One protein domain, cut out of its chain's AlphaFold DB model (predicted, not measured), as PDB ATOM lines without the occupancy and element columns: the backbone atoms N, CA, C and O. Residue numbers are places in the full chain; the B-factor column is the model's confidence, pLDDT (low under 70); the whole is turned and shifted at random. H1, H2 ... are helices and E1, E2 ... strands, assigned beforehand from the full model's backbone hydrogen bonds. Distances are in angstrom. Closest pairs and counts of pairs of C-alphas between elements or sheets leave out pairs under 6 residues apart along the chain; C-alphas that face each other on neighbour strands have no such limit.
ATOM      1  N   ASN A  66     -15.201 -17.093  22.905       54.56
ATOM      2  CA  ASN A  66     -15.126 -16.063  21.874       54.56
ATOM      3  C   ASN A  66     -15.516 -16.613  20.490       54.56
ATOM      4  O   ASN A  66     -16.235 -15.951  19.746       54.56
ATOM      5  N   GLU A  67     -15.128 -17.849  20.153       62.88
ATOM      6  CA  GLU A  67     -15.419 -18.463  18.848       62.88
ATOM      7  C   GLU A  67     -16.921 -18.754  18.683       62.88
ATOM      8  O   GLU A  67     -17.494 -18.515  17.618       62.88
ATOM      9  N   SER A  68     -17.593 -19.160  19.768       71.50
ATOM     10  CA  SER A  68     -19.052 -19.338  19.790       71.50
ATOM     11  C   SER A  68     -19.823 -18.028  19.615       71.50
ATOM     12  O   SER A  68     -20.875 -18.016  18.975       71.50
ATOM     13  N   LEU A  69     -19.309 -16.916  20.154       75.19
ATOM     14  CA  LEU A  69     -19.964 -15.610  20.056       75.19
ATOM     15  C   LEU A  69     -19.860 -15.040  18.637       75.19
ATOM     16  O   LEU A  69     -20.854 -14.552  18.099       75.19
ATOM     17  N   HIS A  70     -18.690 -15.161  18.004       73.00
ATOM     18  CA  HIS A  70     -18.511 -14.770  16.604       73.00
ATOM     19  C   HIS A  70     -19.453 -15.544  15.674       73.00
ATOM     20  O   HIS A  70     -20.117 -14.937  14.835       73.00
ATOM     21  N   GLN A  71     -19.588 -16.861  15.872       78.94
ATOM     22  CA  GLN A  71     -20.516 -17.684  15.090       78.94
ATOM     23  C   GLN A  71     -21.982 -17.292  15.319       78.94
ATOM     24  O   GLN A  71     -22.746 -17.218  14.356       78.94
ATOM     25  N   ALA A  72     -22.381 -16.999  16.560       78.12
ATOM     26  CA  ALA A  72     -23.742 -16.559  16.872       78.12
ATOM     27  C   ALA A  72     -24.087 -15.225  16.186       78.12
ATOM     28  O   ALA A  72     -25.141 -15.108  15.557       78.12
ATOM     29  N   ILE A  73     -23.174 -14.247  16.238       81.88
ATOM     30  CA  ILE A  73     -23.349 -12.946  15.577       81.88
ATOM     31  C   ILE A  73     -23.427 -13.115  14.052       81.88
ATOM     32  O   ILE A  73     -24.274 -12.494  13.408       81.88
ATOM     33  N   ASP A  74     -22.600 -13.983  13.466       81.31
ATOM     34  CA  ASP A  74     -22.597 -14.230  12.019       81.31
ATOM     35  C   ASP A  74     -23.861 -14.945  11.527       81.31
ATOM     36  O   ASP A  74     -24.401 -14.594  10.473       81.31
ATOM     37  N   LEU A  75     -24.383 -15.898  12.304       80.31
ATOM     38  CA  LEU A  75     -25.668 -16.544  12.027       80.31
ATOM     39  C   LEU A  75     -26.823 -15.535  12.075       80.31
ATOM     40  O   LEU A  75     -27.699 -15.562  11.207       80.31
ATOM     41  N   GLU A  76     -26.805 -14.619  13.042       78.00
ATOM     42  CA  GLU A  76     -27.844 -13.603  13.179       78.00
ATOM     43  C   GLU A  76     -27.775 -12.539  12.070       78.00
ATOM     44  O   GLU A  76     -28.808 -12.168  11.507       78.00
ATOM     45  N   ILE A  77     -26.574 -12.103  11.665       78.94
ATOM     46  CA  ILE A  77     -26.391 -11.199  10.516       78.94
ATOM     47  C   ILE A  77     -26.894 -11.859   9.226       78.94
ATOM     48  O   ILE A  77     -27.647 -11.230   8.479       78.94
ATOM     49  N   LYS A  78     -26.531 -13.125   8.978       80.06
ATOM     50  CA  LYS A  78     -26.964 -13.883   7.792       80.06
ATOM     51  C   LYS A  78     -28.485 -14.010   7.710       80.06
ATOM     52  O   LYS A  78     -29.052 -13.907   6.626       80.06
ATOM     53  N   HIS A  79     -29.149 -14.222   8.845       70.88
ATOM     54  CA  HIS A  79     -30.605 -14.331   8.903       70.88
ATOM     55  C   HIS A  79     -31.314 -13.010   8.546       70.88
ATOM     56  O   HIS A  79     -32.401 -13.025   7.971       70.88
ATOM     57  N   ILE A  80     -30.711 -11.858   8.858       66.44
ATOM     58  CA  ILE A  80     -31.322 -10.537   8.649       66.44
ATOM     59  C   ILE A  80     -31.108  -9.989   7.221       66.44
ATOM     60  O   ILE A  80     -31.964  -9.266   6.708       66.44
ATOM     61  N   ASP A  81     -29.991 -10.316   6.567       57.41
ATOM     62  CA  ASP A  81     -29.553  -9.686   5.306       57.41
ATOM     63  C   ASP A  81     -30.471  -9.980   4.094       57.41
ATOM     64  O   ASP A  81     -30.525  -9.206   3.142       57.41
ATOM     65  N   HIS A  82     -31.271 -11.052   4.137       55.06
ATOM     66  CA  HIS A  82     -32.112 -11.494   3.013       55.06
ATOM     67  C   HIS A  82     -33.369 -10.640   2.721       55.06
ATOM     68  O   HIS A  82     -34.065 -10.924   1.748       55.06
ATOM     69  N   HIS A  83     -33.696  -9.616   3.522       51.47
ATOM     70  CA  HIS A  83     -35.020  -8.967   3.474       51.47
ATOM     71  C   HIS A  83     -35.038  -7.458   3.178       51.47
ATOM     72  O   HIS A  83     -36.093  -6.834   3.287       51.47
ATOM     73  N   VAL A  84     -33.926  -6.827   2.807       49.03
ATOM     74  CA  VAL A  84     -33.808  -5.356   2.809       49.03
ATOM     75  C   VAL A  84     -34.065  -4.717   1.432       49.03
ATOM     76  O   VAL A  84     -33.164  -4.633   0.608       49.03
ATOM     77  N   GLU A  85     -35.264  -4.156   1.226       49.59
ATOM     78  CA  GLU A  85     -35.554  -3.190   0.147       49.59
ATOM     79  C   GLU A  85     -36.096  -1.860   0.713       49.59
ATOM     80  O   GLU A  85     -37.011  -1.817   1.547       49.59
ATOM     81  N   GLU A  86     -35.518  -0.740   0.263       43.94
ATOM     82  CA  GLU A  86     -35.820   0.617   0.729       43.94
ATOM     83  C   GLU A  86     -36.688   1.396  -0.274       43.94
ATOM     84  O   GLU A  86     -36.428   1.432  -1.466       43.94
ATOM     85  N   THR A  87     -37.712   2.091   0.227       43.09
ATOM     86  CA  THR A  87     -38.408   3.182  -0.488       43.09
ATOM     87  C   THR A  87     -39.073   4.103   0.542       43.09
ATOM     88  O   THR A  87     -39.482   3.652   1.623       43.09
ATOM     89  N   GLN A  88     -39.115   5.398   0.227       45.38
ATOM     90  CA  GLN A  88     -39.603   6.478   1.090       45.38
ATOM     91  C   GLN A  88     -41.108   6.377   1.390       45.38
ATOM     92  O   GLN A  88     -41.861   5.723   0.677       45.38
ATOM     93  N   SER A  89     -41.507   6.968   2.520       48.06
ATOM     94  CA  SER A  89     -42.873   6.927   3.049       48.06
ATOM     95  C   SER A  89     -43.786   7.862   2.256       48.06
ATOM     96  O   SER A  89     -43.519   9.056   2.184       48.06
ATOM     97  N   GLU A  90     -44.856   7.312   1.690       57.59
ATOM     98  CA  GLU A  90     -45.895   8.042   0.950       57.59
ATOM     99  C   GLU A  90     -46.977   8.636   1.880       57.59
ATOM    100  O   GLU A  90     -47.831   9.404   1.446       57.59
ATOM    101  N   PHE A  91     -46.967   8.296   3.176       58.50
ATOM    102  CA  PHE A  91     -48.085   8.596   4.072       58.50
ATOM    103  C   PHE A  91     -47.827   9.769   5.023       58.50
ATOM    104  O   PHE A  91     -46.762   9.906   5.615       58.50
ATOM    105  N   THR A  92     -48.875  10.563   5.254       62.28
ATOM    106  CA  THR A  92     -48.894  11.746   6.135       62.28
ATOM    107  C   THR A  92     -49.153  11.405   7.616       62.28
ATOM    108  O   THR A  92     -49.787  12.184   8.325       62.28
ATOM    109  N   PHE A  93     -48.753  10.227   8.098       66.75
ATOM    110  CA  PHE A  93     -48.890   9.860   9.518       66.75
ATOM    111  C   PHE A  93     -47.600  10.192  10.271       66.75
ATOM    112  O   PHE A  93     -46.504   9.979   9.747       66.75
ATOM    113  N   LYS A  94     -47.715  10.689  11.510       70.06
ATOM    114  CA  LYS A  94     -46.551  10.825  12.392       70.06
ATOM    115  C   LYS A  94     -46.199   9.435  12.916       70.06
ATOM    116  O   LYS A  94     -47.057   8.728  13.432       70.06
ATOM    117  N   LEU A  95     -44.939   9.046  12.746       69.88
ATOM    118  CA  LEU A  95     -44.415   7.780  13.245       69.88
ATOM    119  C   LEU A  95     -43.809   8.005  14.629       69.88
ATOM    120  O   LEU A  95     -42.686   8.505  14.731       69.88
ATOM    121  N   ASN A  96     -44.529   7.588  15.663       66.69
ATOM    122  CA  ASN A  96     -44.025   7.557  17.025       66.69
ATOM    123  C   ASN A  96     -43.468   6.161  17.325       66.69
ATOM    124  O   ASN A  96     -44.014   5.137  16.911       66.69
ATOM    125  N   ARG A  97     -42.317   6.123  17.999       58.12
ATOM    126  CA  ARG A  97     -41.693   4.882  18.462       58.12
ATOM    127  C   ARG A  97     -41.447   5.005  19.953       58.12
ATOM    128  O   ARG A  97     -40.615   5.816  20.354       58.12
ATOM    129  N   GLY A  98     -42.192   4.220  20.718       57.44
ATOM    130  CA  GLY A  98     -42.029   4.066  22.156       57.44
ATOM    131  C   GLY A  98     -41.321   2.753  22.467       57.44
ATOM    132  O   GLY A  98     -41.457   1.774  21.731       57.44
ATOM    133  N   PHE A  99     -40.546   2.761  23.545       52.00
ATOM    134  CA  PHE A  99     -40.141   1.543  24.229       52.00
ATOM    135  C   PHE A  99     -41.052   1.435  25.441       52.00
ATOM    136  O   PHE A  99     -41.075   2.358  26.256       52.00
ATOM    137  N   GLU A 100     -41.827   0.363  25.515       67.62
ATOM    138  CA  GLU A 100     -42.601   0.073  26.717       67.62
ATOM    139  C   GLU A 100     -41.665  -0.410  27.828       67.62
ATOM    140  O   GLU A 100     -40.547  -0.875  27.572       67.62
ATOM    141  N   GLU A 101     -42.120  -0.314  29.077       63.72
ATOM    142  CA  GLU A 101     -41.343  -0.743  30.249       63.72
ATOM    143  C   GLU A 101     -40.992  -2.243  30.219       63.72
ATOM    144  O   GLU A 101     -40.011  -2.656  30.837       63.72
ATOM    145  N   ASP A 102     -41.744  -3.053  29.466       60.56
ATOM    146  CA  ASP A 102     -41.495  -4.485  29.258       60.56
ATOM    147  C   ASP A 102     -40.448  -4.790  28.167       60.56
ATOM    148  O   ASP A 102     -40.124  -5.951  27.920       60.56
ATOM    149  N   GLY A 103     -39.896  -3.760  27.516       54.12
ATOM    150  CA  GLY A 103     -38.917  -3.895  26.439       54.12
ATOM    151  C   GLY A 103     -39.527  -4.148  25.057       54.12
ATOM    152  O   GLY A 103     -38.780  -4.267  24.079       54.12
ATOM    153  N   SER A 104     -40.856  -4.191  24.933       52.97
ATOM    154  CA  SER A 104     -41.524  -4.256  23.636       52.97
ATOM    155  C   SER A 104     -41.377  -2.934  22.868       52.97
ATOM    156  O   SER A 104     -41.365  -1.831  23.424       52.97
ATOM    157  N   VAL A 105     -41.195  -3.047  21.548       61.84
ATOM    158  CA  VAL A 105     -41.074  -1.892  20.651       61.84
ATOM    159  C   VAL A 105     -42.425  -1.644  20.004       61.84
ATOM    160  O   VAL A 105     -42.807  -2.351  19.070       61.84
ATOM    161  N   ASN A 106     -43.110  -0.596  20.452       64.31
ATOM    162  CA  ASN A 106     -44.377  -0.184  19.873       64.31
ATOM    163  C   ASN A 106     -44.154   0.830  18.748       64.31
ATOM    164  O   ASN A 106     -43.416   1.815  18.872       64.31
ATOM    165  N   VAL A 107     -44.790   0.558  17.609       66.38
ATOM    166  CA  VAL A 107     -44.830   1.462  16.461       66.38
ATOM    167  C   VAL A 107     -46.231   2.039  16.379       66.38
ATOM    168  O   VAL A 107     -47.161   1.355  15.960       66.38
ATOM    169  N   GLU A 108     -46.371   3.304  16.759       74.25
ATOM    170  CA  GLU A 108     -47.648   4.006  16.733       74.25
ATOM    171  C   GLU A 108     -47.683   4.988  15.556       74.25
ATOM    172  O   GLU A 108     -46.753   5.771  15.333       74.25
ATOM    173  N   LEU A 109     -48.762   4.928  14.774       68.94
ATOM    174  CA  LEU A 109     -49.044   5.880  13.706       68.94
ATOM    175  C   LEU A 109     -50.152   6.814  14.169       68.94
ATOM    176  O   LEU A 109     -51.331   6.474  14.094       68.94
ATOM    177  N   THR A 110     -49.770   7.999  14.629       71.56
ATOM    178  CA  THR A 110     -50.718   8.960  15.189       71.56
ATOM    179  C   THR A 110     -51.077  10.014  14.139       71.56
ATOM    180  O   THR A 110     -50.212  10.577  13.454       71.56
ATOM    181  N   LYS A 111     -52.375  10.289  13.994       76.00
ATOM    182  CA  LYS A 111     -52.904  11.403  13.203       76.00
ATOM    183  C   LYS A 111     -54.099  11.996  13.930       76.00
ATOM    184  O   LYS A 111     -55.013  11.276  14.314       76.00
ATOM    185  N   GLU A 112     -54.052  13.304  14.123       73.19
ATOM    186  CA  GLU A 112     -55.117  14.054  14.776       73.19
ATOM    187  C   GLU A 112     -56.299  14.190  13.808       73.19
ATOM    188  O   GLU A 112     -56.139  14.626  12.664       73.19
ATOM    189  N   PHE A 113     -57.482  13.797  14.269       66.75
ATOM    190  CA  PHE A 113     -58.756  14.050  13.610       66.75
ATOM    191  C   PHE A 113     -59.655  14.768  14.618       66.75
ATOM    192  O   PHE A 113     -59.616  14.448  15.803       66.75
ATOM    193  N   GLN A 114     -60.445  15.742  14.162       58.97
ATOM    194  CA  GLN A 114     -61.509  16.315  14.986       58.97
ATOM    195  C   GLN A 114     -62.593  15.252  15.159       58.97
ATOM    196  O   GLN A 114     -63.238  14.876  14.178       58.97
ATOM    197  N   LEU A 129     -72.332  -7.229  11.521       85.00
ATOM    198  CA  LEU A 129     -72.679  -5.986  10.856       85.00
ATOM    199  C   LEU A 129     -73.081  -6.252   9.401       85.00
ATOM    200  O   LEU A 129     -72.497  -7.097   8.715       85.00
ATOM    201  N   ASP A 130     -74.065  -5.504   8.907       90.06
ATOM    202  CA  ASP A 130     -74.490  -5.643   7.523       90.06
ATOM    203  C   ASP A 130     -73.382  -5.207   6.542       90.06
ATOM    204  O   ASP A 130     -72.478  -4.411   6.825       90.06
ATOM    205  N   GLU A 131     -73.458  -5.733   5.325       91.94
ATOM    206  CA  GLU A 131     -72.402  -5.517   4.338       91.94
ATOM    207  C   GLU A 131     -72.368  -4.081   3.801       91.94
ATOM    208  O   GLU A 131     -71.362  -3.631   3.243       91.94
ATOM    209  N   SER A 132     -73.469  -3.347   3.974       92.50
ATOM    210  CA  SER A 132     -73.581  -1.945   3.592       92.50
ATOM    211  C   SER A 132     -72.834  -1.037   4.576       92.50
ATOM    212  O   SER A 132     -72.049  -0.187   4.141       92.50
ATOM    213  N   MET A 133     -72.969  -1.277   5.886       88.88
ATOM    214  CA  MET A 133     -72.244  -0.550   6.921       88.88
ATOM    215  C   MET A 133     -70.759  -0.893   6.890       88.88
ATOM    216  O   MET A 133     -69.950   0.032   6.928       88.88
ATOM    217  N   LYS A 134     -70.363  -2.164   6.712       90.25
ATOM    218  CA  LYS A 134     -68.936  -2.530   6.561       90.25
ATOM    219  C   LYS A 134     -68.252  -1.738   5.442       90.25
ATOM    220  O   LYS A 134     -67.178  -1.169   5.639       90.25
ATOM    221  N   LYS A 135     -68.909  -1.614   4.282       90.81
ATOM    222  CA  LYS A 135     -68.412  -0.801   3.156       90.81
ATOM    223  C   LYS A 135     -68.345   0.689   3.490       90.81
ATOM    224  O   LYS A 135     -67.388   1.355   3.096       90.81
ATOM    225  N   ALA A 136     -69.332   1.221   4.208       88.19
ATOM    226  CA  ALA A 136     -69.320   2.615   4.648       88.19
ATOM    227  C   ALA A 136     -68.166   2.893   5.629       88.19
ATOM    228  O   ALA A 136     -67.443   3.876   5.451       88.19
ATOM    229  N   PHE A 137     -67.934   1.999   6.597       87.94
ATOM    230  CA  PHE A 137     -66.801   2.061   7.521       87.94
ATOM    231  C   PHE A 137     -65.467   2.022   6.780       87.94
ATOM    232  O   PHE A 137     -64.612   2.876   7.012       87.94
ATOM    233  N   GLN A 138     -65.301   1.098   5.833       88.19
ATOM    234  CA  GLN A 138     -64.090   1.034   5.021       88.19
ATOM    235  C   GLN A 138     -63.863   2.335   4.234       88.19
ATOM    236  O   GLN A 138     -62.772   2.898   4.277       88.19
ATOM    237  N   LYS A 139     -64.899   2.872   3.577       90.31
ATOM    238  CA  LYS A 139     -64.800   4.143   2.844       90.31
ATOM    239  C   LYS A 139     -64.429   5.309   3.764       90.31
ATOM    240  O   LYS A 139     -63.639   6.171   3.386       90.31
ATOM    241  N   MET A 140     -64.968   5.335   4.980       87.81
ATOM    242  CA  MET A 140     -64.620   6.327   5.995       87.81
ATOM    243  C   MET A 140     -63.142   6.219   6.414       87.81
ATOM    244  O   MET A 140     -62.462   7.240   6.522       87.81
ATOM    245  N   LEU A 141     -62.623   5.004   6.610       86.25
ATOM    246  CA  LEU A 141     -61.202   4.768   6.896       86.25
ATOM    247  C   LEU A 141     -60.311   5.231   5.733       86.25
ATOM    248  O   LEU A 141     -59.319   5.930   5.954       86.25
ATOM    249  N   GLU A 142     -60.710   4.938   4.496       86.81
ATOM    250  CA  GLU A 142     -59.997   5.371   3.292       86.81
ATOM    251  C   GLU A 142     -59.956   6.901   3.156       86.81
ATOM    252  O   GLU A 142     -58.892   7.452   2.866       86.81
ATOM    253  N   VAL A 143     -61.066   7.602   3.436       85.56
ATOM    254  CA  VAL A 143     -61.129   9.080   3.464       85.56
ATOM    255  C   VAL A 143     -60.195   9.658   4.533       85.56
ATOM    256  O   VAL A 143     -59.563  10.690   4.311       85.56
ATOM    257  N   ARG A 144     -60.032   8.970   5.669       80.50
ATOM    258  CA  ARG A 144     -59.062   9.351   6.710       80.50
ATOM    259  C   ARG A 144     -57.603   9.052   6.324       80.50
ATOM    260  O   ARG A 144     -56.672   9.541   6.974       80.50
ATOM    261  N   GLY A 145     -57.384   8.336   5.223       79.06
ATOM    262  CA  GLY A 145     -56.068   7.962   4.708       79.06
ATOM    263  C   GLY A 145     -55.568   6.607   5.212       79.06
ATOM    264  O   GLY A 145     -54.416   6.260   4.956       79.06
ATOM    265  N   ILE A 146     -56.414   5.837   5.901       83.94
ATOM    266  CA  ILE A 146     -56.126   4.461   6.313       83.94
ATOM    267  C   ILE A 146     -56.481   3.561   5.129       83.94
ATOM    268  O   ILE A 146     -57.604   3.087   4.980       83.94
ATOM    269  N   LYS A 147     -55.512   3.398   4.229       86.25
ATOM    270  CA  LYS A 147     -55.619   2.543   3.041       86.25
ATOM    271  C   LYS A 147     -54.964   1.186   3.307       86.25
ATOM    272  O   LYS A 147     -54.029   1.136   4.105       86.25
ATOM    273  N   PRO A 148     -55.329   0.114   2.578       81.12
ATOM    274  CA  PRO A 148     -54.656  -1.187   2.688       81.12
ATOM    275  C   PRO A 148     -53.125  -1.111   2.546       81.12
ATOM    276  O   PRO A 148     -52.387  -1.855   3.187       81.12
ATOM    277  N   SER A 149     -52.628  -0.145   1.772       78.56
ATOM    278  CA  SER A 149     -51.202   0.148   1.598       78.56
ATOM    279  C   SER A 149     -50.462   0.524   2.893       78.56
ATOM    280  O   SER A 149     -49.236   0.411   2.948       78.56
ATOM    281  N   ILE A 150     -51.169   0.928   3.957       81.81
ATOM    282  CA  ILE A 150     -50.559   1.203   5.264       81.81
ATOM    283  C   ILE A 150     -49.980  -0.063   5.901       81.81
ATOM    284  O   ILE A 150     -48.963   0.011   6.585       81.81
ATOM    285  N   VAL A 151     -50.555  -1.236   5.606       80.56
ATOM    286  CA  VAL A 151     -50.053  -2.533   6.086       80.56
ATOM    287  C   VAL A 151     -48.658  -2.801   5.523       80.56
ATOM    288  O   VAL A 151     -47.746  -3.165   6.262       80.56
ATOM    289  N   TYR A 152     -48.456  -2.534   4.229       80.00
ATOM    290  CA  TYR A 152     -47.139  -2.638   3.600       80.00
ATOM    291  C   TYR A 152     -46.140  -1.652   4.224       80.00
ATOM    292  O   TYR A 152     -44.996  -2.008   4.513       80.00
ATOM    293  N   PHE A 153     -46.579  -0.421   4.508       77.88
ATOM    294  CA  PHE A 153     -45.753   0.567   5.199       77.88
ATOM    295  C   PHE A 153     -45.356   0.126   6.620       77.88
ATOM    296  O   PHE A 153     -44.193   0.286   6.999       77.88
ATOM    297  N   MET A 154     -46.275  -0.469   7.386       76.75
ATOM    298  CA  MET A 154     -45.996  -1.012   8.720       76.75
ATOM    299  C   MET A 154     -45.012  -2.183   8.661       76.75
ATOM    300  O   MET A 154     -44.000  -2.166   9.364       76.75
ATOM    301  N   PHE A 155     -45.248  -3.150   7.770       74.38
ATOM    302  CA  PHE A 155     -44.343  -4.280   7.548       74.38
ATOM    303  C   PHE A 155     -42.921  -3.802   7.221       74.38
ATOM    304  O   PHE A 155     -41.926  -4.267   7.778       74.38
ATOM    305  N   LYS A 156     -42.817  -2.777   6.378       70.12
ATOM    306  CA  LYS A 156     -41.544  -2.162   6.019       70.12
ATOM    307  C   LYS A 156     -40.882  -1.392   7.163       70.12
ATOM    308  O   LYS A 156     -39.656  -1.386   7.269       70.12
ATOM    309  N   CYS A 157     -41.653  -0.725   8.020       67.06
ATOM    310  CA  CYS A 157     -41.108  -0.082   9.217       67.06
ATOM    311  C   CYS A 157     -40.480  -1.106  10.167       67.06
ATOM    312  O   CYS A 157     -39.432  -0.816  10.743       67.06
ATOM    313  N   ASN A 158     -41.055  -2.309  10.253       67.75
ATOM    314  CA  ASN A 158     -40.453  -3.415  10.989       67.75
ATOM    315  C   ASN A 158     -39.094  -3.819  10.388       67.75
ATOM    316  O   ASN A 158     -38.102  -3.905  11.103       67.75
ATOM    317  N   ASN A 159     -39.000  -3.920   9.058       65.44
ATOM    318  CA  ASN A 159     -37.735  -4.209   8.371       65.44
ATOM    319  C   ASN A 159     -36.632  -3.164   8.649       65.44
ATOM    320  O   ASN A 159     -35.469  -3.502   8.859       65.44
ATOM    321  N   LYS A 160     -36.979  -1.873   8.740       67.31
ATOM    322  CA  LYS A 160     -36.011  -0.828   9.136       67.31
ATOM    323  C   LYS A 160     -35.451  -1.046  10.547       67.31
ATOM    324  O   LYS A 160     -34.297  -0.694  10.802       67.31
ATOM    325  N   ASN A 161     -36.235  -1.613  11.466       64.06
ATOM    326  CA  ASN A 161     -35.733  -2.002  12.784       64.06
ATOM    327  C   ASN A 161     -34.752  -3.176  12.658       64.06
ATOM    328  O   ASN A 161     -33.688  -3.137  13.273       64.06
ATOM    329  N   THR A 162     -35.036  -4.142  11.782       66.44
ATOM    330  CA  THR A 162     -34.120  -5.245  11.461       66.44
ATOM    331  C   THR A 162     -32.799  -4.736  10.872       66.44
ATOM    332  O   THR A 162     -31.728  -5.148  11.311       66.44
ATOM    333  N   GLN A 163     -32.837  -3.744   9.976       69.19
ATOM    334  CA  GLN A 163     -31.628  -3.091   9.455       69.19
ATOM    335  C   GLN A 163     -30.815  -2.374  10.539       69.19
ATOM    336  O   GLN A 163     -29.584  -2.409  10.520       69.19
ATOM    337  N   ARG A 164     -31.475  -1.695  11.490       70.69
ATOM    338  CA  ARG A 164     -30.785  -1.078  12.636       70.69
ATOM    339  C   ARG A 164     -30.138  -2.136  13.518       70.69
ATOM    340  O   ARG A 164     -28.978  -1.960  13.879       70.69
ATOM    341  N   LYS A 165     -30.848  -3.234  13.798       73.75
ATOM    342  CA  LYS A 165     -30.315  -4.384  14.536       73.75
ATOM    343  C   LYS A 165     -29.060  -4.925  13.852       73.75
ATOM    344  O   LYS A 165     -28.024  -5.051  14.493       73.75
ATOM    345  N   LEU A 166     -29.104  -5.113  12.533       75.19
ATOM    346  CA  LEU A 166     -27.959  -5.560  11.737       75.19
ATOM    347  C   LEU A 166     -26.787  -4.566  11.766       75.19
ATOM    348  O   LEU A 166     -25.640  -4.987  11.890       75.19
ATOM    349  N   LYS A 167     -27.033  -3.249  11.717       77.94
ATOM    350  CA  LYS A 167     -25.967  -2.237  11.884       77.94
ATOM    351  C   LYS A 167     -25.314  -2.306  13.269       77.94
ATOM    352  O   LYS A 167     -24.102  -2.126  13.365       77.94
ATOM    353  N   VAL A 168     -26.094  -2.552  14.324       80.75
ATOM    354  CA  VAL A 168     -25.579  -2.715  15.694       80.75
ATOM    355  C   VAL A 168     -24.769  -4.007  15.819       80.75
ATOM    356  O   VAL A 168     -23.630  -3.947  16.267       80.75
ATOM    357  N   LEU A 169     -25.292  -5.138  15.335       80.06
ATOM    358  CA  LEU A 169     -24.592  -6.431  15.312       80.06
ATOM    359  C   LEU A 169     -23.248  -6.344  14.575       80.06
ATOM    360  O   LEU A 169     -22.235  -6.797  15.098       80.06
ATOM    361  N   LYS A 170     -23.204  -5.678  13.411       82.50
ATOM    362  CA  LYS A 170     -21.952  -5.448  12.668       82.50
ATOM    363  C   LYS A 170     -20.944  -4.603  13.458       82.50
ATOM    364  O   LYS A 170     -19.756  -4.896  13.427       82.50
ATOM    365  N   LYS A 171     -21.394  -3.581  14.198       85.50
ATOM    366  CA  LYS A 171     -20.505  -2.788  15.069       85.50
ATOM    367  C   LYS A 171     -19.964  -3.597  16.247       85.50
ATOM    368  O   LYS A 171     -18.800  -3.435  16.582       85.50
ATOM    369  N   ILE A 172     -20.799  -4.436  16.861       83.25
ATOM    370  CA  ILE A 172     -20.392  -5.311  17.968       83.25
ATOM    371  C   ILE A 172     -19.371  -6.338  17.473       83.25
ATOM    372  O   ILE A 172     -18.342  -6.508  18.116       83.25
ATOM    373  N   LYS A 173     -19.600  -6.949  16.302       81.62
ATOM    374  CA  LYS A 173     -18.629  -7.853  15.668       81.62
ATOM    375  C   LYS A 173     -17.255  -7.191  15.531       81.62
ATOM    376  O   LYS A 173     -16.278  -7.735  16.024       81.62
ATOM    377  N   ASN A 174     -17.214  -5.991  14.949       83.94
ATOM    378  CA  ASN A 174     -15.976  -5.231  14.744       83.94
ATOM    379  C   ASN A 174     -15.296  -4.760  16.042       83.94
ATOM    380  O   ASN A 174     -14.173  -4.281  15.982       83.94
ATOM    381  N   PHE A 175     -16.000  -4.761  17.175       81.44
ATOM    382  CA  PHE A 175     -15.429  -4.386  18.469       81.44
ATOM    383  C   PHE A 175     -14.782  -5.581  19.181       81.44
ATOM    384  O   PHE A 175     -13.884  -5.393  19.996       81.44
ATOM    385  N   ILE A 176     -15.292  -6.789  18.925       79.38
ATOM    386  CA  ILE A 176     -14.810  -8.033  19.537       79.38
ATOM    387  C   ILE A 176     -13.613  -8.602  18.756       79.38
ATOM    388  O   ILE A 176     -12.766  -9.258  19.358       79.38
ATOM    389  N   GLU A 177     -13.559  -8.354  17.444       76.00
ATOM    390  CA  GLU A 177     -12.422  -8.651  16.555       76.00
ATOM    391  C   GLU A 177     -11.259  -7.664  16.747       76.00
ATOM    392  O   GLU A 177     -10.101  -8.138  16.818       76.00
TER     393      GLU A 177
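Overview. This is residues 66 to 114 and 129 to 177 of the 177 residues of an uncharacterized protein of Acer yangbiense (UniProt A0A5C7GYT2). A small hairpin of two strands, E1 and E2, sits over one side of a long helix, H3, near its residues 150 to 161, while H1 runs back alongside H3 at residues 162 to 173. H2 lies past the other end of H3, where residues 129 to 137 stick out, and the whole makes a rod. The 98 printed residues hold, in order, H1, E1, E2, H2 and H3, with an antiparallel sheet E1 - E2; the class is mostly helix. It is only just extended, close to loose, with a radius of gyration of the C-alphas of 19.3 A and spans of 62 by 28 by 27 A.

Along the chain. Find C-alpha 94 at (-46.551, 10.825, 12.392); from there E1 runs to residue 99, 16.4 A, and E2 covers residues 105 to 110, 15.5 A. H3, residues 149 to 176, goes 41.4 A to C-alpha 176 at (-14.810, -8.033, 19.537). H1 is residues 66 to 81, 22.9 A, beginning at (-15.126, -16.063, 21.874), and H2 is residues 131 to 144, 20.1 A.

Arrangement. In the hairpin E1 and E2, directions differ by 154 degrees; look at N 96 and O 108, 2.9 A, within hydrogen-bond range. E2 and H3 are near each other, with 8 pairs of C-alphas within 10 A. H1 and H3 touch, closest at the C-alphas of Ile 77 and Leu 166, 6.0 A, at a shallow tilt of 24 degrees, opposite ways. H2 and H3 are apart. In H1, H2 and H3 every O i to N i+4 pair is within hydrogen-bond range.

Size, cuts and confidence. The C-alphas farthest apart, Ser 132 and Glu 177, are 62.9 A apart. Residues 115 to 128 are not printed, a gap of 25.3 A between C-alphas 114 and 129. The link H1 to E1, 12 residues, is long. Mean pLDDT of the printed part is 72.4, with 39 residues under 70, among them 80 to 93, 95 to 107 and 157 to 163.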